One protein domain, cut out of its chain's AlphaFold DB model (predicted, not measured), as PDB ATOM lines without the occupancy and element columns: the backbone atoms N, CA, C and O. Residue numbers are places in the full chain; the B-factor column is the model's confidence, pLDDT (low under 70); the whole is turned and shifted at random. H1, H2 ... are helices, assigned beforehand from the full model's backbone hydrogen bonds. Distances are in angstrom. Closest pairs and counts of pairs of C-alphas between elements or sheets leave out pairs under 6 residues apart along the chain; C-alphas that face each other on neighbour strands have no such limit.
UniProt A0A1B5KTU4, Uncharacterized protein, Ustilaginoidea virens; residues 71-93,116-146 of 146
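AT A GLANCE: This is residues 71 to 93 and 116 to 146 of the 146 residues of an uncharacterized protein of Ustilaginoidea virens (UniProt A0A1B5KTU4). What shape do these atoms make? Two long helices, H1 and then H2, make a narrow V: they meet near their first residues and spread apart toward their last ones, where both arms stand free. What is it built of? The printed part has 54 residues with two named helices and no named strand, and its class is all helix. How large and how dense is it? It is loose, with a radius of gyration of the C-alphas of 14.5 A, and flat, spanning 49 by 25 by 13 A.

IN THESE COORDINATES: Where does the first helix run? H1 holds residues 71 to 92, from C-alpha 71 at (198.968, 107.624, 243.501) to C-alpha 92 at (177.587, 93.747, 227.440), a length of 30.1 A. Where does the second run? H2 holds residues 120 to 142 and is 33.1 A long, ending with C-alpha 142 at (190.229, 103.425, 205.795).

HOW THE PARTS SIT: Where do the helices meet? H1 touches H2 with residues 74 to 78 alone, and H2 touches H1 with residues 121 to 122 alone. The closest C-alphas, those of Ile 75 and Val 122, are 5.8 A apart. How are they turned? They run the same way at a shallow tilt of 29 degrees. What do their backbones show? In H2 every O i to N i+4 pair is within hydrogen-bond range; in H1, 17 of 18 are.

THE WHOLE: Which C-alphas are farthest apart? Those of Gln 116 and Asn 146, at 50.0 A. Is the printed part cut? Residues 94 to 115 are not printed, and C-alphas 93 and 116 are 33.4 A apart across the cut. Which residues stand free? Residues 83 to 93 and 130 to 146 do. Where is confidence low? The pLDDT is under 70 in residues 86 to 93 and 132 to 146, and the mean of the printed part is 70.1.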
ATOM      1  N   SER A  71     199.123 107.434 244.949       73.44
ATOM      2  CA  SER A  71     198.968 107.624 243.501       73.44
ATOM      3  C   SER A  71     199.146 106.315 242.721       73.44
ATOM      4  O   SER A  71     198.367 106.031 241.820       73.44
ATOM      5  N   ALA A  72     200.092 105.466 243.139       78.19
ATOM      6  CA  ALA A  72     200.324 104.141 242.562       78.19
ATOM      7  C   ALA A  72     199.106 103.205 242.670       78.19
ATOM      8  O   ALA A  72     198.783 102.497 241.720       78.19
ATOM      9  N   GLN A  73     198.399 103.227 243.803       81.62
ATOM     10  CA  GLN A  73     197.185 102.433 244.001       81.62
ATOM     11  C   GLN A  73     196.025 102.944 243.142       81.62
ATOM     12  O   GLN A  73     195.285 102.144 242.577       81.62
ATOM     13  N   VAL A  74     195.900 104.267 242.990       80.62
ATOM     14  CA  VAL A  74     194.894 104.873 242.105       80.62
ATOM     15  C   VAL A  74     195.160 104.511 240.643       80.62
ATOM     16  O   VAL A  74     194.220 104.200 239.915       80.62
ATOM     17  N   ILE A  75     196.428 104.499 240.227       83.38
ATOM     18  CA  ILE A  75     196.841 104.099 238.876       83.38
ATOM     19  C   ILE A  75     196.508 102.627 238.617       83.38
ATOM     20  O   ILE A  75     195.899 102.320 237.595       83.38
ATOM     21  N   ALA A  76     196.870 101.722 239.532       83.25
ATOM     22  CA  ALA A  76     196.555 100.298 239.402       83.25
ATOM     23  C   ALA A  76     195.040 100.072 239.298       83.25
ATOM     24  O   ALA A  76     194.568  99.443 238.356       83.25
ATOM     25  N   LEU A  77     194.276 100.711 240.185       83.25
ATOM     26  CA  LEU A  77     192.822 100.621 240.202       83.25
ATOM     27  C   LEU A  77     192.171 101.191 238.938       83.25
ATOM     28  O   LEU A  77     191.161 100.664 238.476       83.25
ATOM     29  N   ALA A  78     192.716 102.277 238.388       83.12
ATOM     30  CA  ALA A  78     192.252 102.846 237.130       83.12
ATOM     31  C   ALA A  78     192.520 101.888 235.963       83.12
ATOM     32  O   ALA A  78     191.611 101.636 235.177       83.12
ATOM     33  N   ARG A  79     193.722 101.298 235.889       82.38
ATOM     34  CA  ARG A  79     194.081 100.306 234.861       82.38
ATOM     35  C   ARG A  79     193.190  99.069 234.930       82.38
ATOM     36  O   ARG A  79     192.646  98.669 233.908       82.38
ATOM     37  N   GLU A  80     192.988  98.514 236.122       80.44
ATOM     38  CA  GLU A  80     192.101  97.363 236.326       80.44
ATOM     39  C   GLU A  80     190.655  97.696 235.960       80.44
ATOM     40  O   GLU A  80     190.008  96.943 235.239       80.44
ATOM     41  N   ALA A  81     190.145  98.850 236.401       80.19
ATOM     42  CA  ALA A  81     188.777  99.250 236.095       80.19
ATOM     43  C   ALA A  81     188.570  99.535 234.595       80.19
ATOM     44  O   ALA A  81     187.503  99.232 234.070       80.19
ATOM     45  N   MET A  82     189.580 100.062 233.896       80.44
ATOM     46  CA  MET A  82     189.565 100.216 232.438       80.44
ATOM     47  C   MET A  82     189.591  98.866 231.722       80.44
ATOM     48  O   MET A  82     188.791  98.655 230.818       80.44
ATOM     49  N   GLN A  83     190.473  97.951 232.131       78.81
ATOM     50  CA  GLN A  83     190.573  96.617 231.537       78.81
ATOM     51  C   GLN A  83     189.274  95.831 231.728       78.81
ATOM     52  O   GLN A  83     188.742  95.278 230.772       78.81
ATOM     53  N   HIS A  84     188.721  95.856 232.940       73.88
ATOM     54  CA  HIS A  84     187.444  95.223 233.248       73.88
ATOM     55  C   HIS A  84     186.296  95.826 232.435       73.88
ATOM     56  O   HIS A  84     185.404  95.109 231.988       73.88
ATOM     57  N   ALA A  85     186.296  97.143 232.231       70.75
ATOM     58  CA  ALA A  85     185.280  97.804 231.425       70.75
ATOM     59  C   ALA A  85     185.432  97.501 229.919       70.75
ATOM     60  O   ALA A  85     184.421  97.345 229.246       70.75
ATOM     61  N   LEU A  86     186.659  97.342 229.407       69.56
ATOM     62  CA  LEU A  86     186.926  96.914 228.027       69.56
ATOM     63  C   LEU A  86     186.484  95.459 227.789       69.56
ATOM     64  O   LEU A  86     185.862  95.145 226.780       69.56
ATOM     65  N   GLU A  87     186.764  94.573 228.745       66.19
ATOM     66  CA  GLU A  87     186.349  93.167 228.699       66.19
ATOM     67  C   GLU A  87     184.823  93.032 228.858       66.19
ATOM     68  O   GLU A  87     184.177  92.263 228.143       66.19
ATOM     69  N   SER A  88     184.221  93.863 229.719       59.28
ATOM     70  CA  SER A  88     182.765  93.979 229.851       59.28
ATOM     71  C   SER A  88     182.093  94.570 228.616       59.28
ATOM     72  O   SER A  88     180.949  94.214 228.379       59.28
ATOM     73  N   GLU A  89     182.732  95.425 227.810       56.66
ATOM     74  CA  GLU A  89     182.152  95.889 226.537       56.66
ATOM     75  C   GLU A  89     181.871  94.699 225.603       56.66
ATOM     76  O   GLU A  89     180.784  94.605 225.028       56.66
ATOM     77  N   GLY A  90     182.802  93.740 225.536       53.50
ATOM     78  CA  GLY A  90     182.640  92.507 224.763       53.50
ATOM     79  C   GLY A  90     181.519  91.590 225.272       53.50
ATOM     80  O   GLY A  90     180.893  90.903 224.472       53.50
ATOM     81  N   GLN A  91     181.224  91.599 226.579       49.66
ATOM     82  CA  GLN A  91     180.113  90.835 227.177       49.66
ATOM     83  C   GLN A  91     178.768  91.584 227.171       49.66
ATOM     84  O   GLN A  91     177.714  90.981 226.975       49.66
ATOM     85  N   ALA A  92     178.777  92.900 227.383       46.53
ATOM     86  CA  ALA A  92     177.587  93.747 227.440       46.53
ATOM     87  C   ALA A  92     176.981  94.005 226.052       46.53
ATOM     88  O   ALA A  92     175.815  94.387 225.961       46.53
ATOM     89  N   ALA A  93     177.740  93.762 224.978       49.59
ATOM     90  CA  ALA A  93     177.220  93.730 223.615       49.59
ATOM     91  C   ALA A  93     176.201  92.592 223.380       49.59
ATOM     92  O   ALA A  93     175.320  92.750 222.537       49.59
ATOM     93  N   GLN A 116     191.227 111.475 246.829       70.00
ATOM     94  CA  GLN A 116     191.122 112.916 247.106       70.00
ATOM     95  C   GLN A 116     191.485 113.786 245.892       70.00
ATOM     96  O   GLN A 116     190.947 114.877 245.720       70.00
ATOM     97  N   LYS A 117     192.411 113.309 245.054       73.44
ATOM     98  CA  LYS A 117     192.873 113.985 243.839       73.44
ATOM     99  C   LYS A 117     193.298 112.940 242.813       73.44
ATOM    100  O   LYS A 117     193.965 111.973 243.175       73.44
ATOM    101  N   LEU A 118     192.916 113.139 241.553       73.31
ATOM    102  CA  LEU A 118     193.363 112.277 240.462       73.31
ATOM    103  C   LEU A 118     194.844 112.573 240.153       73.31
ATOM    104  O   LEU A 118     195.174 113.741 239.928       73.31
ATOM    105  N   PRO A 119     195.736 111.566 240.160       82.38
ATOM    106  CA  PRO A 119     197.113 111.736 239.710       82.38
ATOM    107  C   PRO A 119     197.151 112.088 238.220       82.38
ATOM    108  O   PRO A 119     196.356 111.548 237.449       82.38
ATOM    109  N   GLU A 120     198.101 112.927 237.807       78.62
ATOM    110  CA  GLU A 120     198.308 113.268 236.389       78.62
ATOM    111  C   GLU A 120     198.590 112.037 235.513       78.62
ATOM    112  O   GLU A 120     198.013 111.918 234.438       78.62
ATOM    113  N   GLU A 121     199.289 111.033 236.047       77.69
ATOM    114  CA  GLU A 121     199.510 109.751 235.363       77.69
ATOM    115  C   GLU A 121     198.202 109.059 234.918       77.69
ATOM    116  O   GLU A 121     198.136 108.449 233.855       77.69
ATOM    117  N   VAL A 122     197.126 109.148 235.713       79.38
ATOM    118  CA  VAL A 122     195.824 108.555 235.342       79.38
ATOM    119  C   VAL A 122     195.220 109.287 234.146       79.38
ATOM    120  O   VAL A 122     194.575 108.664 233.306       79.38
ATOM    121  N   VAL A 123     195.450 110.597 234.048       80.12
ATOM    122  CA  VAL A 123     194.997 111.416 232.920       80.12
ATOM    123  C   VAL A 123     195.763 111.040 231.654       80.12
ATOM    124  O   VAL A 123     195.133 110.841 230.616       80.12
ATOM    125  N   ASP A 124     197.082 110.864 231.749       82.81
ATOM    126  CA  ASP A 124     197.912 110.420 230.625       82.81
ATOM    127  C   ASP A 124     197.519 109.021 230.133       82.81
ATOM    128  O   ASP A 124     197.417 108.807 228.929       82.81
ATOM    129  N   ILE A 125     197.194 108.087 231.036       83.44
ATOM    130  CA  ILE A 125     196.713 106.742 230.664       83.44
ATOM    131  C   ILE A 125     195.385 106.809 229.900       83.44
ATOM    132  O   ILE A 125     195.214 106.130 228.887       83.44
ATOM    133  N   VAL A 126     194.432 107.620 230.370       80.62
ATOM    134  CA  VAL A 126     193.138 107.789 229.686       80.62
ATOM    135  C   VAL A 126     193.330 108.463 228.328       80.62
ATOM    136  O   VAL A 126     192.670 108.088 227.360       80.62
ATOM    137  N   LYS A 127     194.251 109.427 228.238       82.94
ATOM    138  CA  LYS A 127     194.576 110.123 226.994       82.94
ATOM    139  C   LYS A 127     195.254 109.201 225.976       82.94
ATOM    140  O   LYS A 127     194.778 109.155 224.845       82.94
ATOM    141  N   ASP A 128     196.274 108.430 226.367       80.69
ATOM    142  CA  ASP A 128     196.934 107.447 225.487       80.69
ATOM    143  C   ASP A 128     195.912 106.444 224.942       80.69
ATOM    144  O   ASP A 128     195.868 106.166 223.742       80.69
ATOM    145  N   GLN A 129     195.011 105.964 225.805       73.00
ATOM    146  CA  GLN A 129     193.960 105.046 225.386       73.00
ATOM    147  C   GLN A 129     192.959 105.710 224.430       73.00
ATOM    148  O   GLN A 129     192.517 105.068 223.478       73.00
ATOM    149  N   LEU A 130     192.606 106.981 224.643       75.56
ATOM    150  CA  LEU A 130     191.735 107.734 223.740       75.56
ATOM    151  C   LEU A 130     192.390 107.945 222.369       75.56
ATOM    152  O   LEU A 130     191.736 107.731 221.352       75.56
ATOM    153  N   GLU A 131     193.670 108.317 222.331       75.38
ATOM    154  CA  GLU A 131     194.447 108.499 221.097       75.38
ATOM    155  C   GLU A 131     194.609 107.169 220.346       75.38
ATOM    156  O   GLU A 131     194.427 107.112 219.127       75.38
ATOM    157  N   ARG A 132     194.847 106.068 221.067       68.06
ATOM    158  CA  ARG A 132     194.928 104.713 220.506       68.06
ATOM    159  C   ARG A 132     193.582 104.218 219.979       68.06
ATOM    160  O   ARG A 132     193.529 103.699 218.867       68.06
ATOM    161  N   CYS A 133     192.492 104.400 220.726       60.69
ATOM    162  CA  CYS A 133     191.143 104.044 220.276       60.69
ATOM    163  C   CYS A 133     190.692 104.907 219.088       60.69
ATOM    164  O   CYS A 133     190.071 104.393 218.160       60.69
ATOM    165  N   ALA A 134     191.030 106.200 219.076       60.66
ATOM    166  CA  ALA A 134     190.766 107.084 217.944       60.66
ATOM    167  C   ALA A 134     191.548 106.647 216.697       60.66
ATOM    168  O   ALA A 134     190.977 106.579 215.610       60.66
ATOM    169  N   SER A 135     192.818 106.272 216.865       61.38
ATOM    170  CA  SER A 135     193.664 105.763 215.778       61.38
ATOM    171  C   SER A 135     193.166 104.418 215.234       61.38
ATOM    172  O   SER A 135     193.135 104.218 214.023       61.38
ATOM    173  N   LEU A 136     192.715 103.508 216.107       59.62
ATOM    174  CA  LEU A 136     192.127 102.224 215.708       59.62
ATOM    175  C   LEU A 136     190.818 102.421 214.930       59.62
ATOM    176  O   LEU A 136     190.590 101.772 213.913       59.62
ATOM    177  N   ARG A 137     189.964 103.347 215.384       61.41
ATOM    178  CA  ARG A 137     188.718 103.684 214.687       61.41
ATOM    179  C   ARG A 137     188.983 104.318 213.323       61.41
ATOM    180  O   ARG A 137     188.245 104.026 212.388       61.41
ATOM    181  N   GLN A 138     190.017 105.152 213.208       59.00
ATOM    182  CA  GLN A 138     190.417 105.751 211.937       59.00
ATOM    183  C   GLN A 138     190.853 104.672 210.931       59.00
ATOM    184  O   GLN A 138     190.332 104.642 209.823       59.00
ATOM    185  N   LEU A 139     191.667 103.700 211.362       59.03
ATOM    186  CA  LEU A 139     192.075 102.541 210.548       59.03
ATOM    187  C   LEU A 139     190.899 101.694 210.033       59.03
ATOM    188  O   LEU A 139     190.985 101.123 208.949       59.03
ATOM    189  N   MET A 140     189.798 101.609 210.783       59.28
ATOM    190  CA  MET A 140     188.611 100.860 210.355       59.28
ATOM    191  C   MET A 140     187.781 101.607 209.300       59.28
ATOM    192  O   MET A 140     187.082 100.969 208.521       59.28
ATOM    193  N   ILE A 141     187.871 102.940 209.242       60.34
ATOM    194  CA  ILE A 141     187.235 103.750 208.190       60.34
ATOM    195  C   ILE A 141     188.032 103.637 206.884       60.34
ATOM    196  O   ILE A 141     187.441 103.546 205.812       60.34
ATOM    197  N   ASP A 142     189.363 103.577 206.969       59.94
ATOM    198  CA  ASP A 142     190.229 103.425 205.795       59.94
ATOM    199  C   ASP A 142     190.125 102.026 205.142       59.94
ATOM    200  O   ASP A 142     190.414 101.878 203.957       59.94
ATOM    201  N   ALA A 143     189.663 101.007 205.879       58.22
ATOM    202  CA  ALA A 143     189.474  99.643 205.370       58.22
ATOM    203  C   ALA A 143     188.167  99.423 204.576       58.22
ATOM    204  O   ALA A 143     188.062  98.418 203.879       58.22
ATOM    205  N   ASP A 144     187.189 100.334 204.659       57.69
ATOM    206  CA  ASP A 144     185.913 100.252 203.914       57.69
ATOM    207  C   ASP A 144     185.975 100.984 202.551       57.69
ATOM    208  O   ASP A 144     185.056 100.895 201.743       57.69
ATOM    209  N   ASN A 145     187.071 101.703 202.268       56.38
ATOM    210  CA  ASN A 145     187.228 102.559 201.083       56.38
ATOM    211  C   ASN A 145     188.188 101.993 200.006       56.38
ATOM    212  O   ASN A 145     188.745 102.758 199.215       56.38
ATOM    213  N   ASN A 146     188.398 100.673 199.958       51.31
ATOM    214  CA  ASN A 146     189.147  99.986 198.892       51.31
ATOM    215  C   ASN A 146     188.477  98.669 198.497       51.31
ATOM    216  O   ASN A 146     188.518  98.334 197.294       51.31
TER     217      ASN A 146